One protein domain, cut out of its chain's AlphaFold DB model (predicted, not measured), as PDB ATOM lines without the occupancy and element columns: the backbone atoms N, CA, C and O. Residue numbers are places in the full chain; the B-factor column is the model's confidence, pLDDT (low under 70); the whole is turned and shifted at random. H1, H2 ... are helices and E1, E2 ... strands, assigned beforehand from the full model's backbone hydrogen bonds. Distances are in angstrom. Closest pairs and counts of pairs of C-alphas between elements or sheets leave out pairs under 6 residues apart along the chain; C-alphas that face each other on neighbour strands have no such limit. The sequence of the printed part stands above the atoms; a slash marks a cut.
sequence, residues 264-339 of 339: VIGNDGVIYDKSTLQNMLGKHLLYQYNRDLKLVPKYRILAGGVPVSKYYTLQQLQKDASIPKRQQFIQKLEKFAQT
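This is residues 264 to 339 of the 339 residues of an uncharacterized protein of Rhodospirillaceae bacterium (UniProt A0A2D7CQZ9). Picture an elongated model with a body at one end, where the helical hairpin of H2 and H3 lies beside the small strand hairpin of E1 and E2, and with a second strand hairpin, E3 and E4, far off at the other end. H1 runs from the body toward that far hairpin, and the long unnamed stretch of residues 299 to 313 loops back from it, pairing residues 311 to 312 with residues 265 to 266 of E1. The printed part has 76 residues, with three named helices and four named strands in the order E1, E2, H1, E3, E4, H2, H3; the two sheets, E1 - E2 and E3 - E4, are antiparallel and the class is mixed, helices and strands. It is only just loose, close to compact, with a radius of gyration of the C-alphas of 13.8 A, and spans 44 by 24 by 21 A.

Find C-alpha 264 at (180.592, 485.578, 386.136), where strand E1 begins; it covers residues 264 to 266, 6.6 A long. E2 follows at residues 271 to 273, 7.1 A, and H1 at residues 274 to 282, 11.5 A. Look next for E3, residues 286 to 289, 10.6 A, which begins at C-alpha 286 at (185.056, 479.808, 364.883), and E4, residues 295 to 298, 9.3 A. H2 is residues 314 to 319, 8.8 A, and H3 is residues 326 to 338, 18.5 A, ending at C-alpha 338 at (179.434, 484.124, 400.650).

Begin at the hairpin E1 and E2, antiparallel at 123 degrees, where N 264 and O 272 are within hydrogen-bond range at 2.9 A. The closest C-alphas of E1 and H1 are those of Val 264 and Lys 274, 5.6 A apart. Further along, the hairpin E3 and E4 is antiparallel at 135 degrees, with N 298 and O 286 at 2.7 A and N 296 and O 288 at 2.8 A. E3 and E4 are both apart from E1, E2 and H3. H2 and H3 touch, closest at the C-alphas of Leu 317 and Arg 326, 6.0 A; this helical hairpin runs opposite ways at a steep tilt of 36 degrees, only just steep. The closest C-alphas of E1 and H3 are those of Ile 265 and Phe 329, 6.9 A apart. H1 is apart from H2 and H3. In H1, H2 and H3 every O i to N i+4 pair is within hydrogen-bond range.

The two C-alphas farthest apart are those of Leu 293 and Gln 338, 46.3 A. The printed part has no cut and ends at residue 339, the chain's last. The link from E4 to H2, 15 residues, is long. Mean pLDDT of the printed part is 85.8; look for values under 70 at residues 282 to 284 and residue 339.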
ATOM      1  N   VAL A 264     181.695 485.433 387.088       94.69
ATOM      2  CA  VAL A 264     180.592 485.578 386.136       94.69
ATOM      3  C   VAL A 264     179.943 484.227 385.901       94.69
ATOM      4  O   VAL A 264     180.603 483.196 385.998       94.69
ATOM      5  N   ILE A 265     178.656 484.216 385.565       94.12
ATOM      6  CA  ILE A 265     177.940 482.975 385.260       94.12
ATOM      7  C   ILE A 265     177.660 482.871 383.763       94.12
ATOM      8  O   ILE A 265     177.123 483.800 383.159       94.12
ATOM      9  N   GLY A 266     178.052 481.756 383.150       92.88
ATOM     10  CA  GLY A 266     177.747 481.470 381.750       92.88
ATOM     11  C   GLY A 266     176.264 481.149 381.543       92.88
ATOM     12  O   GLY A 266     175.552 480.779 382.478       92.88
ATOM     13  N   ASN A 267     175.779 481.225 380.299       92.38
ATOM     14  CA  ASN A 267     174.427 480.755 379.956       92.38
ATOM     15  C   ASN A 267     174.235 479.237 380.178       92.38
ATOM     16  O   ASN A 267     173.106 478.748 380.160       92.38
ATOM     17  N   ASP A 268     175.325 478.503 380.403       89.12
ATOM     18  CA  ASP A 268     175.352 477.109 380.845       89.12
ATOM     19  C   ASP A 268     175.119 476.937 382.361       89.12
ATOM     20  O   ASP A 268     174.942 475.819 382.841       89.12
ATOM     21  N   GLY A 269     175.060 478.036 383.118       89.00
ATOM     22  CA  GLY A 269     174.757 478.053 384.545       89.00
ATOM     23  C   GLY A 269     175.930 477.691 385.456       89.00
ATOM     24  O   GLY A 269     175.682 477.334 386.616       89.00
ATOM     25  N   VAL A 270     177.166 477.766 384.950       90.81
ATOM     26  CA  VAL A 270     178.414 477.547 385.700       90.81
ATOM     27  C   VAL A 270     179.146 478.876 385.920       90.81
ATOM     28  O   VAL A 270     179.059 479.775 385.084       90.81
ATOM     29  N   ILE A 271     179.827 479.012 387.064       92.38
ATOM     30  CA  ILE A 271     180.599 480.208 387.430       92.38
ATOM     31  C   ILE A 271     182.040 480.059 386.935       92.38
ATOM     32  O   ILE A 271     182.667 479.021 387.141       92.38
ATOM     33  N   TYR A 272     182.541 481.109 386.297       92.12
ATOM     34  CA  TYR A 272     183.887 481.220 385.744       92.12
ATOM     35  C   TYR A 272     184.510 482.545 386.181       92.12
ATOM     36  O   TYR A 272     183.804 483.465 386.606       92.12
ATOM     37  N   ASP A 273     185.819 482.676 386.007       93.62
ATOM     38  CA  ASP A 273     186.458 483.978 386.004       93.62
ATOM     39  C   ASP A 273     186.089 484.750 384.729       93.62
ATOM     40  O   ASP A 273     186.012 484.211 383.618       93.62
ATOM     41  N   LYS A 274     185.853 486.052 384.876       93.88
ATOM     42  CA  LYS A 274     185.489 486.935 383.768       93.88
ATOM     43  C   LYS A 274     186.527 486.911 382.648       93.88
ATOM     44  O   LYS A 274     186.138 486.905 381.478       93.88
ATOM     45  N   SER A 275     187.818 486.864 382.981       91.81
ATOM     46  CA  SER A 275     188.900 486.848 381.990       91.81
ATOM     47  C   SER A 275     188.851 485.594 381.109       91.81
ATOM     48  O   SER A 275     189.062 485.681 379.895       91.81
ATOM     49  N   THR A 276     188.478 484.445 381.680       89.81
ATOM     50  CA  THR A 276     188.294 483.174 380.968       89.81
ATOM     51  C   THR A 276     187.257 483.314 379.859       89.81
ATOM     52  O   THR A 276     187.550 483.043 378.690       89.81
ATOM     53  N   LEU A 277     186.048 483.782 380.190       90.25
ATOM     54  CA  LEU A 277     184.971 483.896 379.203       90.25
ATOM     55  C   LEU A 277     185.189 485.054 378.227       90.25
ATOM     56  O   LEU A 277     184.858 484.916 377.051       90.25
ATOM     57  N   GLN A 278     185.806 486.158 378.655       90.12
ATOM     58  CA  GLN A 278     186.196 487.244 377.750       90.12
ATOM     59  C   GLN A 278     187.199 486.777 376.692       90.12
ATOM     60  O   GLN A 278     187.022 487.072 375.510       90.12
ATOM     61  N   ASN A 279     188.212 486.001 377.082       85.94
ATOM     62  CA  ASN A 279     189.172 485.439 376.136       85.94
ATOM     63  C   ASN A 279     188.511 484.443 375.173       85.94
ATOM     64  O   ASN A 279     188.813 484.450 373.980       85.94
ATOM     65  N   MET A 280     187.591 483.610 375.667       81.94
ATOM     66  CA  MET A 280     186.923 482.591 374.851       81.94
ATOM     67  C   MET A 280     185.855 483.138 373.903       81.94
ATOM     68  O   MET A 280     185.656 482.564 372.832       81.94
ATOM     69  N   LEU A 281     185.168 484.215 374.280       84.81
ATOM     70  CA  LEU A 281     184.131 484.839 373.454       84.81
ATOM     71  C   LEU A 281     184.671 485.985 372.589       84.81
ATOM     72  O   LEU A 281     184.052 486.318 371.584       84.81
ATOM     73  N   GLY A 282     185.806 486.586 372.959       68.62
ATOM     74  CA  GLY A 282     186.337 487.791 372.318       68.62
ATOM     75  C   GLY A 282     187.397 487.568 371.235       68.62
ATOM     76  O   GLY A 282     187.583 488.454 370.404       68.62
ATOM     77  N   LYS A 283     188.104 486.426 371.199       61.38
ATOM     78  CA  LYS A 283     189.199 486.191 370.233       61.38
ATOM     79  C   LYS A 283     188.941 484.975 369.341       61.38
ATOM     80  O   LYS A 283     188.775 483.863 369.828       61.38
ATOM     81  N   HIS A 284     188.960 485.199 368.022       64.06
ATOM     82  CA  HIS A 284     188.877 484.171 366.972       64.06
ATOM     83  C   HIS A 284     187.732 483.159 367.158       64.06
ATOM     84  O   HIS A 284     187.954 481.945 367.178       64.06
ATOM     85  N   LEU A 285     186.496 483.657 367.278       74.25
ATOM     86  CA  LEU A 285     185.312 482.798 367.224       74.25
ATOM     87  C   LEU A 285     185.320 482.007 365.911       74.25
ATOM     88  O   LEU A 285     185.392 482.573 364.821       74.25
ATOM     89  N   LEU A 286     185.256 480.682 366.030       76.88
ATOM     90  CA  LEU A 286     185.056 479.808 364.883       76.88
ATOM     91  C   LEU A 286     183.624 479.989 364.381       76.88
ATOM     92  O   LEU A 286     182.710 480.166 365.183       76.88
ATOM     93  N   TYR A 287     183.421 479.897 363.073       81.62
ATOM     94  CA  TYR A 287     182.096 479.927 362.459       81.62
ATOM     95  C   TYR A 287     181.769 478.569 361.836       81.62
ATOM     96  O   TYR A 287     182.663 477.799 361.478       81.62
ATOM     97  N   GLN A 288     180.481 478.254 361.734       79.69
ATOM     98  CA  GLN A 288     179.973 477.057 361.068       79.69
ATOM     99  C   GLN A 288     178.662 477.372 360.345       79.69
ATOM    100  O   GLN A 288     177.931 478.262 360.765       79.69
ATOM    101  N   TYR A 289     178.339 476.636 359.286       75.50
ATOM    102  CA  TYR A 289     177.029 476.741 358.645       75.50
ATOM    103  C   TYR A 289     175.969 475.991 359.459       75.50
ATOM    104  O   TYR A 289     176.204 474.863 359.902       75.50
ATOM    105  N   ASN A 290     174.817 476.624 359.689       77.25
ATOM    106  CA  ASN A 290     173.654 475.971 360.291       77.25
ATOM    107  C   ASN A 290     172.870 475.150 359.238       77.25
ATOM    108  O   ASN A 290     173.263 475.072 358.074       77.25
ATOM    109  N   ARG A 291     171.754 474.524 359.646       73.31
ATOM    110  CA  ARG A 291     170.901 473.712 358.750       73.31
ATOM    111  C   ARG A 291     170.281 474.510 357.595       73.31
ATOM    112  O   ARG A 291     169.985 473.918 356.568       73.31
ATOM    113  N   ASP A 292     170.173 475.827 357.747       88.62
ATOM    114  CA  ASP A 292     169.646 476.756 356.742       88.62
ATOM    115  C   ASP A 292     170.766 477.400 355.903       88.62
ATOM    116  O   ASP A 292     170.553 478.439 355.281       88.62
ATOM    117  N   LEU A 293     171.983 476.836 355.934       76.06
ATOM    118  CA  LEU A 293     173.176 477.342 355.240       76.06
ATOM    119  C   LEU A 293     173.575 478.778 355.623       76.06
ATOM    120  O   LEU A 293     174.304 479.448 354.893       76.06
ATOM    121  N   LYS A 294     173.171 479.250 356.805       76.75
ATOM    122  CA  LYS A 294     173.622 480.530 357.357       76.75
ATOM    123  C   LYS A 294     174.895 480.327 358.164       76.75
ATOM    124  O   LYS A 294     174.969 479.436 359.013       76.75
ATOM    125  N   LEU A 295     175.898 481.163 357.907       76.50
ATOM    126  CA  LEU A 295     177.135 481.177 358.678       76.50
ATOM    127  C   LEU A 295     176.840 481.728 360.082       76.50
ATOM    128  O   LEU A 295     176.457 482.885 360.230       76.50
ATOM    129  N   VAL A 296     177.004 480.898 361.110       82.38
ATOM    130  CA  VAL A 296     176.735 481.246 362.511       82.38
ATOM    131  C   VAL A 296     177.972 481.020 363.388       82.38
ATOM    132  O   VAL A 296     178.781 480.132 363.094       82.38
ATOM    133  N   PRO A 297     178.143 481.784 364.483       83.12
ATOM    134  CA  PRO A 297     179.217 481.543 365.439       83.12
ATOM    135  C   PRO A 297     179.120 480.141 366.056       83.12
ATOM    136  O   PRO A 297     178.044 479.667 366.425       83.12
ATOM    137  N   LYS A 298     180.266 479.479 366.205       85.19
ATOM    138  CA  LYS A 298     180.408 478.177 366.854       85.19
ATOM    139  C   LYS A 298     180.983 478.354 368.255       85.19
ATOM    140  O   LYS A 298     182.196 478.458 368.442       85.19
ATOM    141  N   TYR A 299     180.100 478.329 369.246       84.50
ATOM    142  CA  TYR A 299     180.474 478.403 370.655       84.50
ATOM    143  C   TYR A 299     180.970 477.057 371.193       84.50
ATOM    144  O   TYR A 299     180.492 475.990 370.798       84.50
ATOM    145  N   ARG A 300     181.942 477.104 372.110       82.81
ATOM    146  CA  ARG A 300     182.475 475.909 372.777       82.81
ATOM    147  C   ARG A 300     181.511 475.444 373.865       82.81
ATOM    148  O   ARG A 300     180.903 476.259 374.551       82.81
ATOM    149  N   ILE A 301     181.404 474.130 374.030       80.88
ATOM    150  CA  ILE A 301     180.746 473.524 375.187       80.88
ATOM    151  C   ILE A 301     181.757 473.534 376.334       80.88
ATOM    152  O   ILE A 301     182.855 473.000 376.172       80.88
ATOM    153  N   LEU A 302     181.400 474.173 377.449       83.31
ATOM    154  CA  LEU A 302     182.231 474.246 378.654       83.31
ATOM    155  C   LEU A 302     181.671 473.314 379.745       83.31
ATOM    156  O   LEU A 302     181.020 472.312 379.439       83.31
ATOM    157  N   ALA A 303     181.942 473.612 381.017       78.75
ATOM    158  CA  ALA A 303     181.646 472.728 382.140       78.75
ATOM    159  C   ALA A 303     180.142 472.451 382.327       78.75
ATOM    160  O   ALA A 303     179.783 471.374 382.798       78.75
ATOM    161  N   GLY A 304     179.255 473.368 381.919       72.31
ATOM    162  CA  GLY A 304     177.804 473.179 382.023       72.31
ATOM    163  C   GLY A 304     177.175 472.343 380.903       72.31
ATOM    164  O   GLY A 304     175.955 472.201 380.862       72.31
ATOM    165  N   GLY A 305     177.970 471.789 379.979       74.44
ATOM    166  CA  GLY A 305     177.496 470.815 378.985       74.44
ATOM    167  C   GLY A 305     176.659 471.389 377.833       74.44
ATOM    168  O   GLY A 305     176.259 470.637 376.946       74.44
ATOM    169  N   VAL A 306     176.446 472.708 377.790       81.62
ATOM    170  CA  VAL A 306     175.840 473.426 376.655       81.62
ATOM    171  C   VAL A 306     176.808 474.474 376.090       81.62
ATOM    172  O   VAL A 306     177.719 474.905 376.803       81.62
ATOM    173  N   PRO A 307     176.666 474.886 374.813       85.12
ATOM    174  CA  PRO A 307     177.525 475.915 374.239       85.12
ATOM    175  C   PRO A 307     177.408 477.241 375.000       85.12
ATOM    176  O   PRO A 307     176.305 477.763 375.186       85.12
ATOM    177  N   VAL A 308     178.548 477.795 375.418       88.94
ATOM    178  CA  VAL A 308     178.595 479.073 376.138       88.94
ATOM    179  C   VAL A 308     178.737 480.204 375.132       88.94
ATOM    180  O   VAL A 308     179.793 480.376 374.531       88.94
ATOM    181  N   SER A 309     177.656 480.950 374.929       89.44
ATOM    182  CA  SER A 309     177.582 482.088 374.009       89.44
ATOM    183  C   SER A 309     177.566 483.437 374.717       89.44
ATOM    184  O   SER A 309     177.856 484.457 374.100       89.44
ATOM    185  N   LYS A 310     177.162 483.457 375.992       92.44
ATOM    186  CA  LYS A 310     177.020 484.664 376.810       92.44
ATOM    187  C   LYS A 310     177.364 484.350 378.261       92.44
ATOM    188  O   LYS A 310     177.254 483.209 378.705       92.44
ATOM    189  N   TYR A 311     177.723 485.386 379.001       94.19
ATOM    190  CA  TYR A 311     177.848 485.339 380.449       94.19
ATOM    191  C   TYR A 311     177.249 486.594 381.060       94.19
ATOM    192  O   TYR A 311     177.070 487.600 380.372       94.19
ATOM    193  N   TYR A 312     176.958 486.519 382.351       95.44
ATOM    194  CA  TYR A 312     176.288 487.579 383.082       95.44
ATOM    195  C   TYR A 312     177.022 487.878 384.386       95.44
ATOM    196  O   TYR A 312     177.451 486.968 385.103       95.44
ATOM    197  N   THR A 313     177.162 489.164 384.697       94.88
ATOM    198  CA  THR A 313     177.544 489.626 386.035       94.88
ATOM    199  C   THR A 313     176.318 489.667 386.946       94.88
ATOM    200  O   THR A 313     175.182 489.753 386.472       94.88
ATOM    201  N   LEU A 314     176.536 489.678 388.264       93.56
ATOM    202  CA  LEU A 314     175.448 489.845 389.232       93.56
ATOM    203  C   LEU A 314     174.655 491.140 388.977       93.56
ATOM    204  O   LEU A 314     173.428 491.121 388.964       93.56
ATOM    205  N   GLN A 315     175.346 492.242 388.662       93.69
ATOM    206  CA  GLN A 315     174.713 493.526 388.349       93.69
ATOM    207  C   GLN A 315     173.830 493.461 387.090       93.69
ATOM    208  O   GLN A 315     172.748 494.046 387.064       93.69
ATOM    209  N   GLN A 316     174.272 492.757 386.041       94.25
ATOM    210  CA  GLN A 316     173.474 492.568 384.823       94.25
ATOM    211  C   GLN A 316     172.224 491.741 385.110       94.25
ATOM    212  O   GLN A 316     171.135 492.119 384.688       94.25
ATOM    213  N   LEU A 317     172.368 490.660 385.881       93.69
ATOM    214  CA  LEU A 317     171.235 489.840 386.297       93.69
ATOM    215  C   LEU A 317     170.250 490.638 387.144       93.69
ATOM    216  O   LEU A 317     169.052 490.499 386.956       93.69
ATOM    217  N   GLN A 318     170.718 491.502 388.042       92.31
ATOM    218  CA  GLN A 318     169.833 492.330 388.857       92.31
ATOM    219  C   GLN A 318     169.035 493.333 388.010       92.31
ATOM    220  O   GLN A 318     167.841 493.492 388.262       92.31
ATOM    221  N   LYS A 319     169.655 493.937 386.986       93.50
ATOM    222  CA  LYS A 319     169.053 494.991 386.149       93.50
ATOM    223  C   LYS A 319     168.147 494.489 385.022       93.50
ATOM    224  O   LYS A 319     167.195 495.180 384.681       93.50
ATOM    225  N   ASP A 320     168.431 493.329 384.435       92.44
ATOM    226  CA  ASP A 320     167.706 492.827 383.264       92.44
ATOM    227  C   ASP A 320     166.825 491.619 383.620       92.44
ATOM    228  O   ASP A 320     167.301 490.499 383.833       92.44
ATOM    229  N   ALA A 321     165.512 491.852 383.683       91.12
ATOM    230  CA  ALA A 321     164.517 490.827 383.990       91.12
ATOM    231  C   ALA A 321     164.291 489.818 382.846       91.12
ATOM    232  O   ALA A 321     163.712 488.761 383.087       91.12
ATOM    233  N   SER A 322     164.762 490.105 381.625       91.88
ATOM    234  CA  SER A 322     164.553 489.253 380.444       91.88
ATOM    235  C   SER A 322     165.493 488.041 380.379       91.88
ATOM    236  O   SER A 322     165.299 487.143 379.557       91.88
ATOM    237  N   ILE A 323     166.509 487.982 381.248       90.69
ATOM    238  CA  ILE A 323     167.518 486.918 381.228       90.69
ATOM    239  C   ILE A 323     166.896 485.568 381.649       90.69
ATOM    240  O   ILE A 323     166.373 485.436 382.761       90.69
ATOM    241  N   PRO A 324     166.999 484.508 380.823       86.62
ATOM    242  CA  PRO A 324     166.513 483.181 381.192       86.62
ATOM    243  C   PRO A 324     167.223 482.636 382.435       86.62
ATOM    244  O   PRO A 324     168.435 482.778 382.576       86.62
ATOM    245  N   LYS A 325     166.478 481.964 383.324       89.81
ATOM    246  CA  LYS A 325     166.996 481.392 384.588       89.81
ATOM    247  C   LYS A 325     167.636 482.425 385.538       89.81
ATOM    248  O   LYS A 325     168.358 482.039 386.456       89.81
ATOM    249  N   ARG A 326     167.326 483.721 385.381       92.50
ATOM    250  CA  ARG A 326     167.860 484.844 386.179       92.50
ATOM    251  C   ARG A 326     167.912 484.574 387.683       92.50
ATOM    252  O   ARG A 326     168.978 484.693 388.271       92.50
ATOM    253  N   GLN A 327     166.793 484.188 388.301       91.75
ATOM    254  CA  GLN A 327     166.730 483.972 389.757       91.75
ATOM    255  C   GLN A 327     167.686 482.866 390.221       91.75
ATOM    256  O   GLN A 327     168.401 483.025 391.206       91.75
ATOM    257  N   GLN A 328     167.776 481.776 389.454       92.19
ATOM    258  CA  GLN A 328     168.716 480.690 389.724       92.19
ATOM    259  C   GLN A 328     170.174 481.161 389.602       92.19
ATOM    260  O   GLN A 328     171.035 480.736 390.369       92.19
ATOM    261  N   PHE A 329     170.468 482.026 388.629       94.50
ATOM    262  CA  PHE A 329     171.810 482.563 388.411       94.50
ATOM    263  C   PHE A 329     172.236 483.546 389.506       94.50
ATOM    264  O   PHE A 329     173.376 483.472 389.961       94.50
ATOM    265  N   ILE A 330     171.316 484.398 389.965       92.38
ATOM    266  CA  ILE A 330     171.524 485.308 391.101       92.38
ATOM    267  C   ILE A 330     171.869 484.499 392.353       92.38
ATOM    268  O   ILE A 330     172.954 484.677 392.901       92.38
ATOM    269  N   GLN A 331     171.031 483.522 392.721       91.75
ATOM    270  CA  GLN A 331     171.261 482.669 393.893       91.75
ATOM    271  C   GLN A 331     172.624 481.966 393.855       91.75
ATOM    272  O   GLN A 331     173.304 481.859 394.874       91.75
ATOM    273  N   LYS A 332     173.045 481.483 392.679       90.31
ATOM    274  CA  LYS A 332     174.350 480.829 392.519       90.31
ATOM    275  C   LYS A 332     175.514 481.796 392.722       90.31
ATOM    276  O   LYS A 332     176.461 481.431 393.410       90.31
ATOM    277  N   LEU A 333     175.461 482.988 392.126       90.00
ATOM    278  CA  LEU A 333     176.527 483.985 392.257       90.00
ATOM    279  C   LEU A 333     176.602 484.572 393.671       90.00
ATOM    280  O   LEU A 333     177.701 484.768 394.177       90.00
ATOM    281  N   GLU A 334     175.464 484.803 394.323       90.25
ATOM    282  CA  GLU A 334     175.411 485.286 395.708       90.25
ATOM    283  C   GLU A 334     175.955 484.242 396.681       90.25
ATOM    284  O   GLU A 334     176.832 484.555 397.484       90.25
ATOM    285  N   LYS A 335     175.529 482.979 396.549       86.94
ATOM    286  CA  LYS A 335     176.081 481.875 397.344       86.94
ATOM    287  C   LYS A 335     177.592 481.745 397.148       86.94
ATOM    288  O   LYS A 335     178.318 481.552 398.114       86.94
ATOM    289  N   PHE A 336     178.061 481.886 395.909       83.88
ATOM    290  CA  PHE A 336     179.484 481.843 395.576       83.88
ATOM    291  C   PHE A 336     180.273 483.033 396.130       83.88
ATOM    292  O   PHE A 336     181.481 482.931 396.279       83.88
ATOM    293  N   ALA A 337     179.640 484.171 396.417       79.19
ATOM    294  CA  ALA A 337     180.300 485.305 397.059       79.19
ATOM    295  C   ALA A 337     180.403 485.153 398.590       79.19
ATOM    296  O   ALA A 337     181.241 485.818 399.190       79.19
ATOM    297  N   GLN A 338     179.556 484.311 399.196       72.12
ATOM    298  CA  GLN A 338     179.434 484.124 400.650       72.12
ATOM    299  C   GLN A 338     180.301 482.987 401.217       72.12
ATOM    300  O   GLN A 338     180.731 483.074 402.363       72.12
ATOM    301  N   THR A 339     180.524 481.929 400.436       57.03
ATOM    302  CA  THR A 339     181.686 481.018 400.568       57.03
ATOM    303  C   THR A 339     182.938 481.742 400.125       57.03
ATOM    304  O   THR A 339     184.064 481.432 400.544       57.03
TER     305      THR A 339